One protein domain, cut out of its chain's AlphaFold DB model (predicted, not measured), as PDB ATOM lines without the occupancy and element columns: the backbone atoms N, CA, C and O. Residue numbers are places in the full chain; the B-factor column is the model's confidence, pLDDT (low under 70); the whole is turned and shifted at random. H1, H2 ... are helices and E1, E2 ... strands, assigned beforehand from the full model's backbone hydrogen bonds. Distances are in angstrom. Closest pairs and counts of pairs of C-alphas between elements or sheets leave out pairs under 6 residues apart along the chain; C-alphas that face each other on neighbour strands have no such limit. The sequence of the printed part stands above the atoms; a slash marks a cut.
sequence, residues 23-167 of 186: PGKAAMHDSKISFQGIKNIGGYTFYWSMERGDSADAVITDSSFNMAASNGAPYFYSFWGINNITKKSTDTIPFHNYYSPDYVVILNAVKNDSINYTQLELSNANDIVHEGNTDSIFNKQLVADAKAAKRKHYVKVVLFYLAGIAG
ATOM      1  N   PRO A  23     236.426 273.803 351.573       63.09
ATOM      2  CA  PRO A  23     235.450 273.091 352.394       63.09
ATOM      3  C   PRO A  23     236.078 271.887 353.106       63.09
ATOM      4  O   PRO A  23     236.781 271.088 352.490       63.09
ATOM      5  N   GLY A  24     235.810 271.743 354.405       66.75
ATOM      6  CA  GLY A  24     236.278 270.603 355.202       66.75
ATOM      7  C   GLY A  24     237.744 270.661 355.642       66.75
ATOM      8  O   GLY A  24     238.200 269.724 356.296       66.75
ATOM      9  N   LYS A  25     238.481 271.740 355.339       70.31
ATOM     10  CA  LYS A  25     239.838 271.953 355.856       70.31
ATOM     11  C   LYS A  25     239.847 272.988 356.976       70.31
ATOM     12  O   LYS A  25     239.188 274.019 356.888       70.31
ATOM     13  N   ALA A  26     240.593 272.687 358.038       72.94
ATOM     14  CA  ALA A  26     240.836 273.637 359.114       72.94
ATOM     15  C   ALA A  26     241.730 274.780 358.613       72.94
ATOM     16  O   ALA A  26     242.611 274.560 357.779       72.94
ATOM     17  N   ALA A  27     241.517 275.982 359.148       76.06
ATOM     18  CA  ALA A  27     242.438 277.088 358.936       76.06
ATOM     19  C   ALA A  27     243.827 276.725 359.481       76.06
ATOM     20  O   ALA A  27     243.967 276.130 360.554       76.06
ATOM     21  N   MET A  28     244.851 277.078 358.716       81.38
ATOM     22  CA  MET A  28     246.249 276.969 359.099       81.38
ATOM     23  C   MET A  28     246.628 278.219 359.881       81.38
ATOM     24  O   MET A  28     246.148 279.311 359.588       81.38
ATOM     25  N   HIS A  29     247.459 278.050 360.903       80.81
ATOM     26  CA  HIS A  29     247.933 279.163 361.714       80.81
ATOM     27  C   HIS A  29     249.131 279.833 361.041       80.81
ATOM     28  O   HIS A  29     249.759 279.245 360.161       80.81
ATOM     29  N   ASP A  30     249.436 281.062 361.456       84.25
ATOM     30  CA  ASP A  30     250.720 281.672 361.127       84.25
ATOM     31  C   ASP A  30     251.846 280.790 361.682       84.25
ATOM     32  O   ASP A  30     251.756 280.323 362.822       84.25
ATOM     33  N   SER A  31     252.906 280.602 360.901       85.56
ATOM     34  CA  SER A  31     254.090 279.840 361.312       85.56
ATOM     35  C   SER A  31     255.331 280.712 361.175       85.56
ATOM     36  O   SER A  31     255.520 281.389 360.165       85.56
ATOM     37  N   LYS A  32     256.215 280.696 362.169       87.75
ATOM     38  CA  LYS A  32     257.501 281.399 362.133       87.75
ATOM     39  C   LYS A  32     258.616 280.430 361.756       87.75
ATOM     40  O   LYS A  32     258.803 279.407 362.411       87.75
ATOM     41  N   ILE A  33     259.406 280.783 360.747       89.25
ATOM     42  CA  ILE A  33     260.608 280.041 360.351       89.25
ATOM     43  C   ILE A  33     261.824 280.905 360.605       89.25
ATOM     44  O   ILE A  33     261.870 282.057 360.188       89.25
ATOM     45  N   SER A  34     262.815 280.355 361.295       89.75
ATOM     46  CA  SER A  34     264.049 281.065 361.625       89.75
ATOM     47  C   SER A  34     265.245 280.368 361.006       89.75
ATOM     48  O   SER A  34     265.430 279.183 361.237       89.75
ATOM     49  N   PHE A  35     266.072 281.095 360.264       89.62
ATOM     50  CA  PHE A  35     267.299 280.588 359.659       89.62
ATOM     51  C   PHE A  35     268.516 281.020 360.470       89.62
ATOM     52  O   PHE A  35     268.631 282.191 360.848       89.62
ATOM     53  N   GLN A  36     269.429 280.082 360.713       89.25
ATOM     54  CA  GLN A  36     270.683 280.305 361.430       89.25
ATOM     55  C   GLN A  36     271.889 279.805 360.652       89.25
ATOM     56  O   GLN A  36     271.780 278.890 359.841       89.25
ATOM     57  N   GLY A  37     273.057 280.379 360.943       87.19
ATOM     58  CA  GLY A  37     274.306 279.974 360.303       87.19
ATOM     59  C   GLY A  37     274.466 280.546 358.895       87.19
ATOM     60  O   GLY A  37     275.376 280.139 358.177       87.19
ATOM     61  N   ILE A  38     273.649 281.536 358.510       89.12
ATOM     62  CA  ILE A  38     273.677 282.155 357.172       89.12
ATOM     63  C   ILE A  38     275.072 282.701 356.859       89.12
ATOM     64  O   ILE A  38     275.613 282.475 355.781       89.12
ATOM     65  N   LYS A  39     275.698 283.372 357.834       84.44
ATOM     66  CA  LYS A  39     277.055 283.920 357.683       84.44
ATOM     67  C   LYS A  39     278.157 282.860 357.727       84.44
ATOM     68  O   LYS A  39     279.253 283.124 357.241       84.44
ATOM     69  N   ASN A  40     277.888 281.694 358.314       84.38
ATOM     70  CA  ASN A  40     278.878 280.624 358.450       84.38
ATOM     71  C   ASN A  40     279.088 279.901 357.114       84.38
ATOM     72  O   ASN A  40     280.197 279.462 356.818       84.38
ATOM     73  N   ILE A  41     278.049 279.843 356.277       85.31
ATOM     74  CA  ILE A  41     278.124 279.310 354.914       85.31
ATOM     75  C   ILE A  41     278.551 280.425 353.954       85.31
ATOM     76  O   ILE A  41     277.805 280.882 353.087       85.31
ATOM     77  N   GLY A  42     279.780 280.904 354.148       81.94
ATOM     78  CA  GLY A  42     280.384 281.917 353.290       81.94
ATOM     79  C   GLY A  42     280.407 281.499 351.814       81.94
ATOM     80  O   GLY A  42     280.432 280.318 351.473       81.94
ATOM     81  N   GLY A  43     280.410 282.485 350.914       88.62
ATOM     82  CA  GLY A  43     280.464 282.242 349.466       88.62
ATOM     83  C   GLY A  43     279.112 281.960 348.803       88.62
ATOM     84  O   GLY A  43     279.081 281.776 347.588       88.62
ATOM     85  N   TYR A  44     278.015 281.997 349.560       92.88
ATOM     86  CA  TYR A  44     276.650 281.899 349.048       92.88
ATOM     87  C   TYR A  44     275.835 283.141 349.412       92.88
ATOM     88  O   TYR A  44     276.045 283.754 350.459       92.88
ATOM     89  N   THR A  45     274.903 283.510 348.537       93.75
ATOM     90  CA  THR A  45     273.812 284.439 348.849       93.75
ATOM     91  C   THR A  45     272.530 283.630 348.914       93.75
ATOM     92  O   THR A  45     272.193 282.948 347.945       93.75
ATOM     93  N   PHE A  46     271.842 283.670 350.051       94.50
ATOM     94  CA  PHE A  46     270.597 282.937 350.244       94.50
ATOM     95  C   PHE A  46     269.391 283.787 349.883       94.50
ATOM     96  O   PHE A  46     269.434 285.013 349.983       94.50
ATOM     97  N   TYR A  47     268.319 283.122 349.479       93.50
ATOM     98  CA  TYR A  47     267.070 283.739 349.069       93.50
ATOM     99  C   TYR A  47     265.893 283.026 349.717       93.50
ATOM    100  O   TYR A  47     265.919 281.811 349.917       93.50
ATOM    101  N   TRP A  48     264.864 283.804 350.023       91.19
ATOM    102  CA  TRP A  48     263.582 283.347 350.531       91.19
ATOM    103  C   TRP A  48     262.476 283.905 349.643       91.19
ATOM    104  O   TRP A  48     262.469 285.095 349.331       91.19
ATOM    105  N   SER A  49     261.535 283.063 349.230       90.94
ATOM    106  CA  SER A  49     260.369 283.517 348.473       90.94
ATOM    107  C   SER A  49     259.133 282.708 348.821       90.94
ATOM    108  O   SER A  49     259.218 281.523 349.132       90.94
ATOM    109  N   MET A  50     257.976 283.348 348.730       87.44
ATOM    110  CA  MET A  50     256.701 282.649 348.648       87.44
ATOM    111  C   MET A  50     256.534 282.134 347.216       87.44
ATOM    112  O   MET A  50     256.725 282.893 346.276       87.44
ATOM    113  N   GLU A  51     256.133 280.879 347.016       74.44
ATOM    114  CA  GLU A  51     256.092 280.219 345.694       74.44
ATOM    115  C   GLU A  51     255.186 280.939 344.664       74.44
ATOM    116  O   GLU A  51     255.303 280.722 343.462       74.44
ATOM    117  N   ARG A  52     254.296 281.831 345.125       63.62
ATOM    118  CA  ARG A  52     253.432 282.688 344.289       63.62
ATOM    119  C   ARG A  52     253.865 284.160 344.214       63.62
ATOM    120  O   ARG A  52     253.122 284.969 343.670       63.62
ATOM    121  N   GLY A  53     254.989 284.526 344.822       60.44
ATOM    122  CA  GLY A  53     255.523 285.885 344.816       60.44
ATOM    123  C   GLY A  53     256.530 286.085 343.686       60.44
ATOM    124  O   GLY A  53     257.436 285.275 343.512       60.44
ATOM    125  N   ASP A  54     256.407 287.197 342.962       60.56
ATOM    126  CA  ASP A  54     257.329 287.569 341.874       60.56
ATOM    127  C   ASP A  54     258.693 288.089 342.379       60.56
ATOM    128  O   ASP A  54     259.575 288.419 341.585       60.56
ATOM    129  N   SER A  55     258.888 288.178 343.698       73.81
ATOM    130  CA  SER A  55     260.101 288.701 344.326       73.81
ATOM    131  C   SER A  55     260.660 287.738 345.368       73.81
ATOM    132  O   SER A  55     259.945 287.306 346.269       73.81
ATOM    133  N   ALA A  56     261.958 287.453 345.260       83.38
ATOM    134  CA  ALA A  56     262.717 286.738 346.273       83.38
ATOM    135  C   ALA A  56     263.547 287.725 347.099       83.38
ATOM    136  O   ALA A  56     264.286 288.537 346.536       83.38
ATOM    137  N   ASP A  57     263.462 287.620 348.420       86.50
ATOM    138  CA  ASP A  57     264.229 288.452 349.339       86.50
ATOM    139  C   ASP A  57     265.569 287.791 349.655       86.50
ATOM    140  O   ASP A  57     265.639 286.604 349.987       86.50
ATOM    141  N   ALA A  58     266.652 288.563 349.562       90.75
ATOM    142  CA  ALA A  58     267.977 288.081 349.928       90.75
ATOM    143  C   ALA A  58     268.115 287.969 351.455       90.75
ATOM    144  O   ALA A  58     267.852 288.917 352.198       90.75
ATOM    145  N   VAL A  59     268.604 286.824 351.923       90.00
ATOM    146  CA  VAL A  59     268.846 286.518 353.335       90.00
ATOM    147  C   VAL A  59     270.348 286.596 353.602       90.00
ATOM    148  O   VAL A  59     271.108 285.678 353.302       90.00
ATOM    149  N   ILE A  60     270.794 287.730 354.143       86.31
ATOM    150  CA  ILE A  60     272.227 288.066 354.303       86.31
ATOM    151  C   ILE A  60     272.728 287.781 355.734       86.31
ATOM    152  O   ILE A  60     273.921 287.785 356.037       86.31
ATOM    153  N   THR A  61     271.802 287.551 356.657       86.75
ATOM    154  CA  THR A  61     272.059 287.318 358.078       86.75
ATOM    155  C   THR A  61     271.010 286.364 358.627       86.75
ATOM    156  O   THR A  61     269.941 286.219 358.033       86.75
ATOM    157  N   ASP A  62     271.303 285.741 359.769       87.19
ATOM    158  CA  ASP A  62     270.316 285.001 360.552       87.19
ATOM    159  C   ASP A  62     269.048 285.850 360.709       87.19
ATOM    160  O   ASP A  62     269.128 287.031 361.060       87.19
ATOM    161  N   SER A  63     267.909 285.260 360.354       86.50
ATOM    162  CA  SER A  63     266.641 285.964 360.143       86.50
ATOM    163  C   SER A  63     265.465 285.056 360.476       86.50
ATOM    164  O   SER A  63     265.573 283.835 360.383       86.50
ATOM    165  N   SER A  64     264.323 285.649 360.822       87.56
ATOM    166  CA  SER A  64     263.054 284.934 360.955       87.56
ATOM    167  C   SER A  64     262.035 285.523 360.002       87.56
ATOM    168  O   SER A  64     261.891 286.741 359.923       87.56
ATOM    169  N   PHE A  65     261.282 284.645 359.360       87.88
ATOM    170  CA  PHE A  65     260.205 284.975 358.450       87.88
ATOM    171  C   PHE A  65     258.899 284.422 359.001       87.88
ATOM    172  O   PHE A  65     258.852 283.311 359.530       87.88
ATOM    173  N   ASN A  66     257.841 285.215 358.877       87.31
ATOM    174  CA  ASN A  66     256.499 284.773 359.215       87.31
ATOM    175  C   ASN A  66     255.819 284.294 357.938       87.31
ATOM    176  O   ASN A  66     255.726 285.026 356.953       87.31
ATOM    177  N   MET A  67     255.335 283.065 357.980       87.06
ATOM    178  CA  MET A  67     254.431 282.511 356.995       87.06
ATOM    179  C   MET A  67     253.011 282.809 357.435       87.06
ATOM    180  O   MET A  67     252.633 282.494 358.563       87.06
ATOM    181  N   ALA A  68     252.244 283.430 356.547       84.00
ATOM    182  CA  ALA A  68     250.883 283.833 356.857       84.00
ATOM    183  C   ALA A  68     249.969 282.615 357.067       84.00
ATOM    184  O   ALA A  68     250.137 281.560 356.446       84.00
ATOM    185  N   ALA A  69     248.966 282.789 357.917       82.25
ATOM    186  CA  ALA A  69     247.833 281.900 358.064       82.25
ATOM    187  C   ALA A  69     247.082 281.778 356.736       82.25
ATOM    188  O   ALA A  69     247.020 282.718 355.939       82.25
ATOM    189  N   SER A  70     246.470 280.622 356.513       79.19
ATOM    190  CA  SER A  70     245.646 280.386 355.332       79.19
ATOM    191  C   SER A  70     244.369 279.661 355.713       79.19
ATOM    192  O   SER A  70     244.349 278.840 356.630       79.19
ATOM    193  N   ASN A  71     243.277 279.911 354.998       77.50
ATOM    194  CA  ASN A  71     241.985 279.351 355.368       77.50
ATOM    195  C   ASN A  71     241.786 277.949 354.749       77.50
ATOM    196  O   ASN A  71     240.703 277.596 354.315       77.50
ATOM    197  N   GLY A  72     242.812 277.096 354.700       71.19
ATOM    198  CA  GLY A  72     242.662 275.679 354.320       71.19
ATOM    199  C   GLY A  72     243.467 275.224 353.099       71.19
ATOM    200  O   GLY A  72     243.659 274.019 352.918       71.19
ATOM    201  N   ALA A  73     244.038 276.145 352.319       80.50
ATOM    202  CA  ALA A  73     245.062 275.826 351.319       80.50
ATOM    203  C   ALA A  73     246.444 276.259 351.831       80.50
ATOM    204  O   ALA A  73     246.572 277.400 352.265       80.50
ATOM    205  N   PRO A  74     247.479 275.405 351.810       81.62
ATOM    206  CA  PRO A  74     248.774 275.786 352.352       81.62
ATOM    207  C   PRO A  74     249.457 276.840 351.481       81.62
ATOM    208  O   PRO A  74     249.364 276.806 350.251       81.62
ATOM    209  N   TYR A  75     250.165 277.756 352.131       85.12
ATOM    210  CA  TYR A  75     251.131 278.618 351.473       85.12
ATOM    211  C   TYR A  75     252.486 277.941 351.444       85.12
ATOM    212  O   TYR A  75     252.942 277.414 352.457       85.12
ATOM    213  N   PHE A  76     253.111 277.985 350.275       86.56
ATOM    214  CA  PHE A  76     254.412 277.399 350.018       86.56
ATOM    215  C   PHE A  76     255.463 278.492 349.939       86.56
ATOM    216  O   PHE A  76     255.237 279.557 349.359       86.56
ATOM    217  N   TYR A  77     256.606 278.206 350.533       89.19
ATOM    218  CA  TYR A  77     257.769 279.064 350.547       89.19
ATOM    219  C   TYR A  77     259.000 278.237 350.208       89.19
ATOM    220  O   TYR A  77     259.048 277.034 350.454       89.19
ATOM    221  N   SER A  78     259.998 278.898 349.653       91.75
ATOM    222  CA  SER A  78     261.207 278.282 349.139       91.75
ATOM    223  C   SER A  78     262.413 279.019 349.681       91.75
ATOM    224  O   SER A  78     262.452 280.251 349.671       91.75
ATOM    225  N   PHE A  79     263.408 278.253 350.112       92.94
ATOM    226  CA  PHE A  79     264.721 278.755 350.491       92.94
ATOM    227  C   PHE A  79     265.792 278.091 349.632       92.94
ATOM    228  O   PHE A  79     265.789 276.871 349.485       92.94
ATOM    229  N   TRP A  80     266.711 278.870 349.077       94.38
ATOM    230  CA  TRP A  80     267.835 278.346 348.299       94.38
ATOM    231  C   TRP A  80     269.036 279.284 348.389       94.38
ATOM    232  O   TRP A  80     268.916 280.442 348.791       94.38
ATOM    233  N   GLY A  81     270.212 278.786 348.020       94.06
ATOM    234  CA  GLY A  81     271.441 279.560 347.919       94.06
ATOM    235  C   GLY A  81     271.904 279.699 346.475       94.06
ATOM    236  O   GLY A  81     271.710 278.805 345.658       94.06
ATOM    237  N   ILE A  82     272.578 280.799 346.157       94.94
ATOM    238  CA  ILE A  82     273.333 280.966 344.913       94.94
ATOM    239  C   ILE A  82     274.806 281.107 345.272       94.94
ATOM    240  O   ILE A  82     275.178 281.974 346.063       94.94
ATOM    241  N   ASN A  83     275.654 280.270 344.677       94.62
ATOM    242  CA  ASN A  83     277.096 280.382 344.846       94.62
ATOM    243  C   ASN A  83     277.596 281.688 344.206       94.62
ATOM    244  O   ASN A  83     277.392 281.941 343.016       94.62
ATOM    245  N   ASN A  84     278.294 282.511 344.984       93.69
ATOM    246  CA  ASN A  84     278.718 283.843 344.560       93.69
ATOM    247  C   ASN A  84     279.740 283.807 343.411       93.69
ATOM    248  O   ASN A  84     279.780 284.758 342.625       93.69
ATOM    249  N   ILE A  85     280.518 282.725 343.294       93.94
ATOM    250  CA  ILE A  85     281.562 282.527 342.278       93.94
ATOM    251  C   ILE A  85     280.983 281.831 341.043       93.94
ATOM    252  O   ILE A  85     281.055 282.368 339.943       93.94
ATOM    253  N   THR A  86     280.397 280.642 341.214       94.56
ATOM    254  CA  THR A  86     279.957 279.799 340.087       94.56
ATOM    255  C   THR A  86     278.589 280.187 339.540       94.56
ATOM    256  O   THR A  86     278.217 279.724 338.464       94.56
ATOM    257  N   LYS A  87     277.827 281.003 340.282       94.69
ATOM    258  CA  LYS A  87     276.435 281.386 339.993       94.69
ATOM    259  C   LYS A  87     275.459 280.211 339.905       94.69
ATOM    260  O   LYS A  87     274.327 280.391 339.468       94.69
ATOM    261  N   LYS A  88     275.867 279.018 340.343       94.19
ATOM    262  CA  LYS A  88     274.977 277.862 340.442       94.19
ATOM    263  C   LYS A  88     274.082 277.984 341.670       94.19
ATOM    264  O   LYS A  88     274.543 278.408 342.733       94.19
ATOM    265  N   SER A  89     272.817 277.613 341.497       94.38
ATOM    266  CA  SER A  89     271.868 277.470 342.599       94.38
ATOM    267  C   SER A  89     272.138 276.179 343.355       94.38
ATOM    268  O   SER A  89     272.541 275.183 342.751       94.38
ATOM    269  N   THR A  90     271.871 276.193 344.653       94.81
ATOM    270  CA  THR A  90     271.698 274.970 345.426       94.81
ATOM    271  C   THR A  90     270.345 274.324 345.128       94.81
ATOM    272  O   THR A  90     269.513 274.894 344.410       94.81
ATOM    273  N   ASP A  91     270.106 273.165 345.733       93.50
ATOM    274  CA  ASP A  91     268.763 272.661 345.974       93.50
ATOM    275  C   ASP A  91     267.882 273.680 346.717       93.50
ATOM    276  O   ASP A  91     268.350 274.590 347.415       93.50
ATOM    277  N   THR A  92     266.576 273.522 346.516       92.12
ATOM    278  CA  THR A  92     265.544 274.326 347.163       92.12
ATOM    279  C   THR A  92     264.992 273.556 348.347       92.12
ATOM    280  O   THR A  92     264.555 272.414 348.201       92.12
ATOM    281  N   ILE A  93     264.953 274.201 349.506       91.25
ATOM    282  CA  ILE A  93     264.284 273.695 350.698       91.25
ATOM    283  C   ILE A  93     262.845 274.232 350.695       91.25
ATOM    284  O   ILE A  93     262.660 275.450 350.812       91.25
ATOM    285  N   PRO A  94     261.827 273.367 350.535       89.31
ATOM    286  CA  PRO A  94     260.436 273.787 350.546       89.31
ATOM    287  C   PRO A  94     259.893 273.877 351.975       89.31
ATOM    288  O   PRO A  94     260.095 272.992 352.806       89.31
ATOM    289  N   PHE A  95     259.108 274.915 352.228       88.31
ATOM    290  CA  PHE A  95     258.386 275.145 353.471       88.31
ATOM    291  C   PHE A  95     256.912 275.376 353.183       88.31
ATOM    292  O   PHE A  95     256.534 275.908 352.143       88.31
ATOM    293  N   HIS A  96     256.062 274.962 354.114       85.69
ATOM    294  CA  HIS A  96     254.621 275.105 353.992       85.69
ATOM    295  C   HIS A  96     254.004 275.299 355.379       85.69
ATOM    296  O   HIS A  96     254.555 274.828 356.363       85.69
ATOM    297  N   ASN A  97     252.890 276.027 355.485       82.06
ATOM    298  CA  ASN A  97     252.238 276.336 356.773       82.06
ATOM    299  C   ASN A  97     251.277 275.214 357.229       82.06
ATOM    300  O   ASN A  97     250.402 275.416 358.071       82.06
ATOM    301  N   TYR A  98     251.403 274.010 356.663       75.25
ATOM    302  CA  TYR A  98     250.452 272.917 356.864       75.25
ATOM    303  C   TYR A  98     250.649 272.232 358.214       75.25
ATOM    304  O   TYR A  98     251.459 271.318 358.349       75.25
ATOM    305  N   TYR A  99     249.896 272.676 359.223       63.91
ATOM    306  CA  TYR A  99     250.031 272.204 360.611       63.91
ATOM    307  C   TYR A  99     251.470 272.285 361.146       63.91
ATOM    308  O   TYR A  99     251.820 271.598 362.104       63.91
ATOM    309  N   SER A 100     252.288 273.121 360.513       63.44
ATOM    310  CA  SER A 100     253.710 273.231 360.757       63.44
ATOM    311  C   SER A 100     253.935 274.082 362.003       63.44
ATOM    312  O   SER A 100     253.603 275.270 361.971       63.44
ATOM    313  N   PRO A 101     254.461 273.514 363.106       70.81
ATOM    314  CA  PRO A 101     254.942 274.318 364.217       70.81
ATOM    315  C   PRO A 101     255.980 275.333 363.738       70.81
ATOM    316  O   PRO A 101     256.593 275.183 362.683       70.81
ATOM    317  N   ASP A 102     256.191 276.370 364.538       84.75
ATOM    318  CA  ASP A 102     257.316 277.273 364.326       84.75
ATOM    319  C   ASP A 102     258.618 276.455 364.290       84.75
ATOM    320  O   ASP A 102     258.848 275.621 365.172       84.75
ATOM    321  N   TYR A 103     259.474 276.691 363.295       87.38
ATOM    322  CA  TYR A 103     260.709 275.932 363.092       87.38
ATOM    323  C   TYR A 103     261.949 276.819 363.086       87.38
ATOM    324  O   TYR A 103     261.929 278.004 362.742       87.38
ATOM    325  N   VAL A 104     263.064 276.189 363.427       88.50
ATOM    326  CA  VAL A 104     264.412 276.727 363.343       88.50
ATOM    327  C   VAL A 104     265.195 275.847 362.383       88.50
ATOM    328  O   VAL A 104     265.281 274.637 362.573       88.50
ATOM    329  N   VAL A 105     265.748 276.461 361.348       90.06
ATOM    330  CA  VAL A 105     266.583 275.839 360.329       90.06
ATOM    331  C   VAL A 105     268.013 276.294 360.572       90.06
ATOM    332  O   VAL A 105     268.345 277.467 360.393       90.06
ATOM    333  N   ILE A 106     268.861 275.370 361.008       90.19
ATOM    334  CA  ILE A 106     270.276 275.624 361.272       90.19
ATOM    335  C   ILE A 106     271.058 275.126 360.067       90.19
ATOM    336  O   ILE A 106     271.085 273.930 359.785       90.19
ATOM    337  N   LEU A 107     271.654 276.053 359.323       91.31
ATOM    338  CA  LEU A 107     272.426 275.726 358.138       91.31
ATOM    339  C   LEU A 107     273.836 275.288 358.548       91.31
ATOM    340  O   LEU A 107     274.570 276.042 359.188       91.31
ATOM    341  N   ASN A 108     274.216 274.075 358.147       90.25
ATOM    342  CA  ASN A 108     275.477 273.451 358.544       90.25
ATOM    343  C   ASN A 108     276.565 273.650 357.480       90.25
ATOM    344  O   ASN A 108     277.675 274.080 357.788       90.25
ATOM    345  N   ALA A 109     276.262 273.318 356.221       91.00
ATOM    346  CA  ALA A 109     277.196 273.414 355.097       91.00
ATOM    347  C   ALA A 109     276.462 273.341 353.751       91.00
ATOM    348  O   ALA A 109     275.316 272.908 353.693       91.00
ATOM    349  N   VAL A 110     277.150 273.674 352.655       91.31
ATOM    350  CA  VAL A 110     276.713 273.336 351.290       91.31
ATOM    351  C   VAL A 110     277.711 272.358 350.681       91.31
ATOM    352  O   VAL A 110     278.913 272.632 350.652       91.31
ATOM    353  N   LYS A 111     277.230 271.209 350.199       91.06
ATOM    354  CA  LYS A 111     278.053 270.174 349.557       91.06
ATOM    355  C   LYS A 111     277.383 269.708 348.272       91.06
ATOM    356  O   LYS A 111     276.232 269.297 348.305       91.06
ATOM    357  N   ASN A 112     278.123 269.725 347.161       88.56
ATOM    358  CA  ASN A 112     277.628 269.323 345.836       88.56
ATOM    359  C   ASN A 112     276.323 270.036 345.445       88.56
ATOM    360  O   ASN A 112     275.372 269.388 345.021       88.56
ATOM    361  N   ASP A 113     276.272 271.353 345.643       89.81
ATOM    362  CA  ASP A 113     275.082 272.172 345.390       89.81
ATOM    363  C   ASP A 113     273.849 271.769 346.234       89.81
ATOM    364  O   ASP A 113     272.735 272.152 345.908       89.81
ATOM    365  N   SER A 114     274.020 271.047 347.348       92.69
ATOM    366  CA  SER A 114     272.946 270.746 348.306       92.69
ATOM    367  C   SER A 114     273.206 271.391 349.666       92.69
ATOM    368  O   SER A 114     274.324 271.319 350.196       92.69
ATOM    369  N   ILE A 115     272.187 272.044 350.223       93.50
ATOM    370  CA  ILE A 115     272.207 272.641 351.553       93.50
ATOM    371  C   ILE A 115     272.015 271.527 352.585       93.50
ATOM    372  O   ILE A 115     270.979 270.873 352.648       93.50
ATOM    373  N   ASN A 116     273.004 271.354 353.455       93.31
ATOM    374  CA  ASN A 116     272.887 270.528 354.645       93.31
ATOM    375  C   ASN A 116     272.406 271.394 355.815       93.31
ATOM    376  O   ASN A 116     273.048 272.393 356.154       93.31
ATOM    377  N   TYR A 117     271.297 271.007 356.437       91.44
ATOM    378  CA  TYR A 117     270.660 271.751 357.518       91.44
ATOM    379  C   TYR A 117     270.007 270.815 358.534       91.44
ATOM    380  O   TYR A 117     269.618 269.695 358.200       91.44
ATOM    381  N   THR A 118     269.846 271.303 359.763       90.62
ATOM    382  CA  THR A 118     268.985 270.675 360.770       90.62
ATOM    383  C   THR A 118     267.710 271.491 360.933       90.62
ATOM    384  O   THR A 118     267.756 272.721 360.959       90.62
ATOM    385  N   GLN A 119     266.569 270.812 361.055       89.12
ATOM    386  CA  GLN A 119     265.280 271.437 361.335       89.12
ATOM    387  C   GLN A 119     264.799 271.036 362.729       89.12
ATOM    388  O   GLN A 119     264.600 269.855 363.012       89.12
ATOM    389  N   LEU A 120     264.584 272.031 363.585       87.62
ATOM    390  CA  LEU A 120     264.131 271.863 364.964       87.62
ATOM    391  C   LEU A 120     262.828 272.630 365.181       87.62
ATOM    392  O   LEU A 120     262.656 273.734 364.667       87.62
ATOM    393  N   GLU A 121     261.908 272.083 365.971       86.06
ATOM    394  CA  GLU A 121     260.748 272.849 366.435       86.06
ATOM    395  C   GLU A 121     261.181 273.945 367.412       86.06
ATOM    396  O   GLU A 121     261.980 273.709 368.322       86.06
ATOM    397  N   LEU A 122     260.582 275.131 367.296       83.62
ATOM    398  CA  LEU A 122     260.874 276.269 368.164       83.62
ATOM    399  C   LEU A 122     260.616 275.938 369.639       83.62
ATOM    400  O   LEU A 122     261.316 276.435 370.506       83.62
ATOM    401  N   SER A 123     259.662 275.067 369.972       80.31
ATOM    402  CA  SER A 123     259.422 274.644 371.361       80.31
ATOM    403  C   SER A 123     260.601 273.911 372.009       80.31
ATOM    404  O   SER A 123     260.609 273.738 373.233       80.31
ATOM    405  N   ASN A 124     261.605 273.493 371.237       77.69
ATOM    406  CA  ASN A 124     262.721 272.706 371.729       77.69
ATOM    407  C   ASN A 124     263.979 273.549 372.000       77.69
ATOM    408  O   ASN A 124     265.022 273.412 371.370       77.69
ATOM    409  N   ALA A 125     263.872 274.435 372.995       73.69
ATOM    410  CA  ALA A 125     264.922 275.395 373.345       73.69
ATOM    411  C   ALA A 125     266.297 274.779 373.674       73.69
ATOM    412  O   ALA A 125     267.303 275.459 373.506       73.69
ATOM    413  N   ASN A 126     266.352 273.544 374.181       73.12
ATOM    414  CA  ASN A 126     267.621 272.917 374.557       73.12
ATOM    415  C   ASN A 126     268.433 272.544 373.313       73.12
ATOM    416  O   ASN A 126     269.621 272.844 373.250       73.12
ATOM    417  N   ASP A 127     267.775 271.972 372.307       76.44
ATOM    418  CA  ASP A 127     268.434 271.514 371.083       76.44
ATOM    419  C   ASP A 127     268.914 272.711 370.247       76.44
ATOM    420  O   ASP A 127     270.028 272.707 369.734       76.44
ATOM    421  N   ILE A 128     268.151 273.813 370.247       74.94
ATOM    422  CA  ILE A 128     268.557 275.084 369.619       74.94
ATOM    423  C   ILE A 128     269.859 275.630 370.230       74.94
ATOM    424  O   ILE A 128     270.706 276.155 369.513       74.94
ATOM    425  N   VAL A 129     270.037 275.519 371.552       72.31
ATOM    426  CA  VAL A 129     271.251 275.998 372.242       72.31
ATOM    427  C   VAL A 129     272.467 275.133 371.911       72.31
ATOM    428  O   VAL A 129     273.580 275.652 371.863       72.31
ATOM    429  N   HIS A 130     272.271 273.832 371.704       72.88
ATOM    430  CA  HIS A 130     273.359 272.905 371.401       72.88
ATOM    431  C   HIS A 130     273.816 272.971 369.943       72.88
ATOM    432  O   HIS A 130     275.008 272.821 369.684       72.88
ATOM    433  N   GLU A 131     272.893 273.196 369.009       70.94
ATOM    434  CA  GLU A 131     273.189 273.188 367.574       70.94
ATOM    435  C   GLU A 131     273.412 274.589 366.981       70.94
ATOM    436  O   GLU A 131     274.068 274.733 365.951       70.94
ATOM    437  N   GLY A 132     272.873 275.637 367.610       65.44
ATOM    438  CA  GLY A 132     272.893 277.000 367.081       65.44
ATOM    439  C   GLY A 132     274.120 277.827 367.481       65.44
ATOM    440  O   GLY A 132     274.758 277.610 368.510       65.44
ATOM    441  N   ASN A 133     274.415 278.870 366.698       67.31
ATOM    442  CA  ASN A 133     275.432 279.871 367.046       67.31
ATOM    443  C   ASN A 133     274.917 280.809 368.156       67.31
ATOM    444  O   ASN A 133     274.277 281.828 367.875       67.31
ATOM    445  N   THR A 134     275.140 280.438 369.416       61.75
ATOM    446  CA  THR A 134     274.538 281.075 370.606       61.75
ATOM    447  C   THR A 134     274.967 282.524 370.864       61.75
ATOM    448  O   THR A 134     274.312 283.230 371.639       61.75
ATOM    449  N   ASP A 135     276.005 283.008 370.182       63.97
ATOM    450  CA  ASP A 135     276.543 284.354 370.384       63.97
ATOM    451  C   ASP A 135     275.775 285.447 369.625       63.97
ATOM    452  O   ASP A 135     275.895 286.633 369.955       63.97
ATOM    453  N   SER A 136     274.933 285.088 368.649       68.19
ATOM    454  CA  SER A 136     274.163 286.076 367.887       68.19
ATOM    455  C   SER A 136     272.979 286.631 368.699       68.19
ATOM    456  O   SER A 136     272.263 285.905 369.393       68.19
ATOM    457  N   ILE A 137     272.740 287.950 368.613       69.12
ATOM    458  CA  ILE A 137     271.602 288.625 369.276       69.12
ATOM    459  C   ILE A 137     270.275 287.980 368.850       69.12
ATOM    460  O   ILE A 137     269.375 287.788 369.669       69.12
ATOM    461  N   PHE A 138     270.185 287.595 367.578       71.62
ATOM    462  CA  PHE A 138     269.016 286.940 367.009       71.62
ATOM    463  C   PHE A 138     268.771 285.562 367.638       71.62
ATOM    464  O   PHE A 138     267.635 285.207 367.949       71.62
ATOM    465  N   ASN A 139     269.843 284.821 367.927       73.12
ATOM    466  CA  ASN A 139     269.745 283.512 368.555       73.12
ATOM    467  C   ASN A 139     269.322 283.598 370.032       73.12
ATOM    468  O   ASN A 139     268.500 282.812 370.498       73.12
ATOM    469  N   LYS A 140     269.784 284.621 370.765       77.12
ATOM    470  CA  LYS A 140     269.320 284.874 372.144       77.12
ATOM    471  C   LYS A 140     267.812 285.127 372.206       77.12
ATOM    472  O   LYS A 140     267.143 284.585 373.088       77.12
ATOM    473  N   GLN A 141     267.276 285.907 371.264       83.50
ATOM    474  CA  GLN A 141     265.832 286.131 371.161       83.50
ATOM    475  C   GLN A 141     265.095 284.837 370.800       83.50
ATOM    476  O   GLN A 141     264.078 284.519 371.412       83.50
ATOM    477  N   LEU A 142     265.637 284.055 369.867       82.94
ATOM    478  CA  LEU A 142     265.051 282.784 369.459       82.94
ATOM    479  C   LEU A 142     264.946 281.786 370.623       82.94
ATOM    480  O   LEU A 142     263.901 281.170 370.813       82.94
ATOM    481  N   VAL A 143     265.987 281.663 371.450       83.06
ATOM    482  CA  VAL A 143     265.973 280.797 372.640       83.06
ATOM    483  C   VAL A 143     264.950 281.285 373.675       83.06
ATOM    484  O   VAL A 143     264.313 280.474 374.355       83.06
ATOM    485  N   ALA A 144     264.758 282.600 373.812       86.00
ATOM    486  CA  ALA A 144     263.721 283.159 374.679       86.00
ATOM    487  C   ALA A 144     262.308 282.840 374.154       86.00
ATOM    488  O   ALA A 144     261.469 282.356 374.922       86.00
ATOM    489  N   ASP A 145     262.074 283.033 372.853       85.81
ATOM    490  CA  ASP A 145     260.821 282.689 372.170       85.81
ATOM    491  C   ASP A 145     260.515 281.188 372.327       85.81
ATOM    492  O   ASP A 145     259.408 280.803 372.714       85.81
ATOM    493  N   ALA A 146     261.528 280.340 372.140       85.62
ATOM    494  CA  ALA A 146     261.469 278.893 372.311       85.62
ATOM    495  C   ALA A 146     261.042 278.472 373.724       85.62
ATOM    496  O   ALA A 146     260.119 277.672 373.915       85.62
ATOM    497  N   LYS A 147     261.669 279.059 374.753       86.81
ATOM    498  CA  LYS A 147     261.290 278.828 376.157       86.81
ATOM    499  C   LYS A 147     259.852 279.268 376.433       86.81
ATOM    500  O   LYS A 147     259.126 278.576 377.153       86.81
ATOM    501  N   ALA A 148     259.420 280.390 375.858       87.12
ATOM    502  CA  ALA A 148     258.053 280.882 376.001       87.12
ATOM    503  C   ALA A 148     257.034 279.938 375.337       87.12
ATOM    504  O   ALA A 148     256.003 279.627 375.942       87.12
ATOM    505  N   ALA A 149     257.337 279.434 374.137       85.06
ATOM    506  CA  ALA A 149     256.522 278.456 373.421       85.06
ATOM    507  C   ALA A 149     256.391 277.146 374.216       85.06
ATOM    508  O   ALA A 149     255.275 276.678 374.460       85.06
ATOM    509  N   LYS A 150     257.509 276.620 374.735       84.75
ATOM    510  CA  LYS A 150     257.531 275.432 375.604       84.75
ATOM    511  C   LYS A 150     256.659 275.616 376.846       84.75
ATOM    512  O   LYS A 150     255.838 274.759 377.169       84.75
ATOM    513  N   ARG A 151     256.771 276.763 377.526       86.75
ATOM    514  CA  ARG A 151     255.926 277.086 378.688       86.75
ATOM    515  C   ARG A 151     254.443 277.115 378.317       86.75
ATOM    516  O   ARG A 151     253.636 276.517 379.024       86.75
ATOM    517  N   LYS A 152     254.075 277.776 377.213       85.62
ATOM    518  CA  LYS A 152     252.686 277.814 376.720       85.62
ATOM    519  C   LYS A 152     252.155 276.412 376.412       85.62
ATOM    520  O   LYS A 152     251.008 276.129 376.749       85.62
ATOM    521  N   HIS A 153     252.974 275.541 375.821       83.44
ATOM    522  CA  HIS A 153     252.608 274.151 375.555       83.44
ATOM    523  C   HIS A 153     252.244 273.409 376.851       83.44
ATOM    524  O   HIS A 153     251.131 272.897 376.965       83.44
ATOM    525  N   TYR A 154     253.109 273.442 377.870       85.44
ATOM    526  CA  TYR A 154     252.816 272.795 379.155       85.44
ATOM    527  C   TYR A 154     251.586 273.380 379.851       85.44
ATOM    528  O   TYR A 154     250.778 272.626 380.385       85.44
ATOM    529  N   VAL A 155     251.390 274.702 379.805       87.62
ATOM    530  CA  VAL A 155     250.177 275.330 380.354       87.62
ATOM    531  C   VAL A 155     248.921 274.796 379.659       87.62
ATOM    532  O   VAL A 155     247.963 274.441 380.342       87.62
ATOM    533  N   LYS A 156     248.922 274.675 378.323       85.06
ATOM    534  CA  LYS A 156     247.793 274.084 377.583       85.06
ATOM    535  C   LYS A 156     247.536 272.641 378.015       85.06
ATOM    536  O   LYS A 156     246.392 272.305 378.307       85.06
ATOM    537  N   VAL A 157     248.577 271.811 378.100       86.94
ATOM    538  CA  VAL A 157     248.459 270.406 378.530       86.94
ATOM    539  C   VAL A 157     247.850 270.309 379.930       86.94
ATOM    540  O   VAL A 157     246.905 269.550 380.137       86.94
ATOM    541  N   VAL A 158     248.327 271.122 380.877       92.62
ATOM    542  CA  VAL A 158     247.790 271.161 382.245       92.62
ATOM    543  C   VAL A 158     246.322 271.591 382.251       92.62
ATOM    544  O   VAL A 158     245.509 270.964 382.925       92.62
ATOM    545  N   LEU A 159     245.946 272.613 381.479       90.69
ATOM    546  CA  LEU A 159     244.553 273.060 381.390       90.69
ATOM    547  C   LEU A 159     243.630 271.987 380.800       90.69
ATOM    548  O   LEU A 159     242.548 271.765 381.339       90.69
ATOM    549  N   PHE A 160     244.055 271.284 379.745       89.56
ATOM    550  CA  PHE A 160     243.286 270.168 379.181       89.56
ATOM    551  C   PHE A 160     243.132 269.017 380.173       89.56
ATOM    552  O   PHE A 160     242.045 268.456 380.301       89.56
ATOM    553  N   TYR A 161     244.191 268.698 380.915       91.81
ATOM    554  CA  TYR A 161     244.147 267.688 381.964       91.81
ATOM    555  C   TYR A 161     243.158 268.062 383.080       91.81
ATOM    556  O   TYR A 161     242.295 267.261 383.442       91.81
ATOM    557  N   LEU A 162     243.215 269.305 383.573       92.31
ATOM    558  CA  LEU A 162     242.284 269.814 384.585       92.31
ATOM    559  C   LEU A 162     240.834 269.825 384.083       92.31
ATOM    560  O   LEU A 162     239.932 269.421 384.816       92.31
ATOM    561  N   ALA A 163     240.604 270.229 382.831       91.56
ATOM    562  CA  ALA A 163     239.283 270.182 382.208       91.56
ATOM    563  C   ALA A 163     238.755 268.741 382.098       91.56
ATOM    564  O   ALA A 163     237.585 268.489 382.388       91.56
ATOM    565  N   GLY A 164     239.624 267.785 381.751       91.31
ATOM    566  CA  GLY A 164     239.300 266.360 381.719       91.31
ATOM    567  C   GLY A 164     238.883 265.821 383.088       91.31
ATOM    568  O   GLY A 164     237.841 265.172 383.203       91.31
ATOM    569  N   ILE A 165     239.635 266.151 384.145       94.50
ATOM    570  CA  ILE A 165     239.282 265.779 385.524       94.50
ATOM    571  C   ILE A 165     237.944 266.398 385.933       94.50
ATOM    572  O   ILE A 165     237.095 265.698 386.481       94.50
ATOM    573  N   ALA A 166     237.730 267.687 385.659       91.12
ATOM    574  CA  ALA A 166     236.483 268.366 385.998       91.12
ATOM    575  C   ALA A 166     235.276 267.727 385.287       91.12
ATOM    576  O   ALA A 166     234.235 267.505 385.908       91.12
ATOM    577  N   GLY A 167     235.431 267.369 384.007       92.12
ATOM    578  CA  GLY A 167     234.415 266.651 383.236       92.12
ATOM    579  C   GLY A 167     234.095 265.275 383.823       92.12
ATOM    580  O   GLY A 167     232.923 264.945 384.019       92.12
TER     581      GLY A 167
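AT A GLANCE: This is residues 23 to 167 of the 186 residues of the protein "LPXTG cell wall anchor domain-containing protein" of Ferruginibacter sp (UniProt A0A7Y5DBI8). Two twisted sheets of four strands each stand face to face as a small sandwich, and one long helix, H2, reaches out past it: its first half grazes the sheet E4 E1 E7 E8, and its residues 154 to 167 stick out as a free arm. The short helix H1 makes a helical hairpin with H2, and both helices meet that one sheet, with no contact to the sheet E3 E2 E5 E6. The printed part has 145 residues with eight named strands and then two named helices, E1 to E8 followed by H1 and H2; the class is mixed, helices and strands. The sheet E4 E1 E7 E8 is mixed and the sheet E3 E2 E5 E6 is antiparallel throughout, each in the order named. The whole is only just compact, close to loose, with a radius of gyration of the C-alphas of 17.4 A, and spans 64 by 42 by 23 A.

IN THESE COORDINATES: E1, residues 31 to 36, begins at C-alpha 31 at (254.090, 279.840, 361.312) and is 16.6 A long. E2 is residues 44 to 50, 20.0 A. E3 is residues 57 to 59, and E4 is residues 63 to 67. E5, residues 76 to 83, is 23.5 A long. E6 is residues 93 to 96. E7, residues 103 to 111, is 22.7 A from first to last C-alpha and bends by 56 degrees at residue 108. E8, residues 114 to 121, is 22.0 A long and begins at C-alpha 114 at (272.946, 270.746, 348.306). H1 is residues 125 to 131. H2, residues 137 to 167, is 45.4 A long and ends at C-alpha 167 at (234.415, 266.651, 383.236).

HOW THE PARTS SIT: The two sheets form a sandwich, two sheets face to face, with 23 pairs of C-alphas within 10 A; the parts that face each other are 9.3 A centre to centre, and the strands of the one stand at 22 degrees to those of the other. In the strongly twisted sheet E4 E1 E7 E8, E4 and E1 are antiparallel, with N 33 and O 65 2.9 A apart. E1 and E7 are parallel at 37 degrees, with N 105 and O 34 at 2.7 A. E7 and E8 are an antiparallel hairpin, with N 106 and O 118 at 2.9 A. In the other sheet, only just strongly twisted with C-alphas up to 4.2 A off its best plane, E2 and E3 form a hairpin, with N 59 and O 46 at 2.8 A. E2 and E5 are antiparallel, with N 47 and O 80 at 2.8 A. E5 and E6 form a hairpin, with N 77 and O 95 at 2.8 A. H1 is on the sheet E4 E1 E7 E8 but only grazes it, with residues 127 to 131; H2 also only grazes it, with residues 138 to 149. H1 and H2 touch, H2 with its residues 143 to 150 alone; the closest C-alphas, of Ala 125 and Ala 146, are 5.0 A apart. They run opposite ways at a steep tilt of 36 degrees, only just steep. In both helices every O i to N i+4 pair is within hydrogen-bond range.

THE WHOLE: The outline is only just flat. The two C-alphas farthest apart, of Ile 85 and Gly 167, are 64.4 A apart. Without residues 154 to 167, which stand free, the body spans 47 by 36 by 21 A. The printed part has no cut, and no link between named elements is long. The mean pLDDT of the printed part is 84.3; residues 23 to 24, 52 to 54, 99 to 100 and 132 to 137 are under 70.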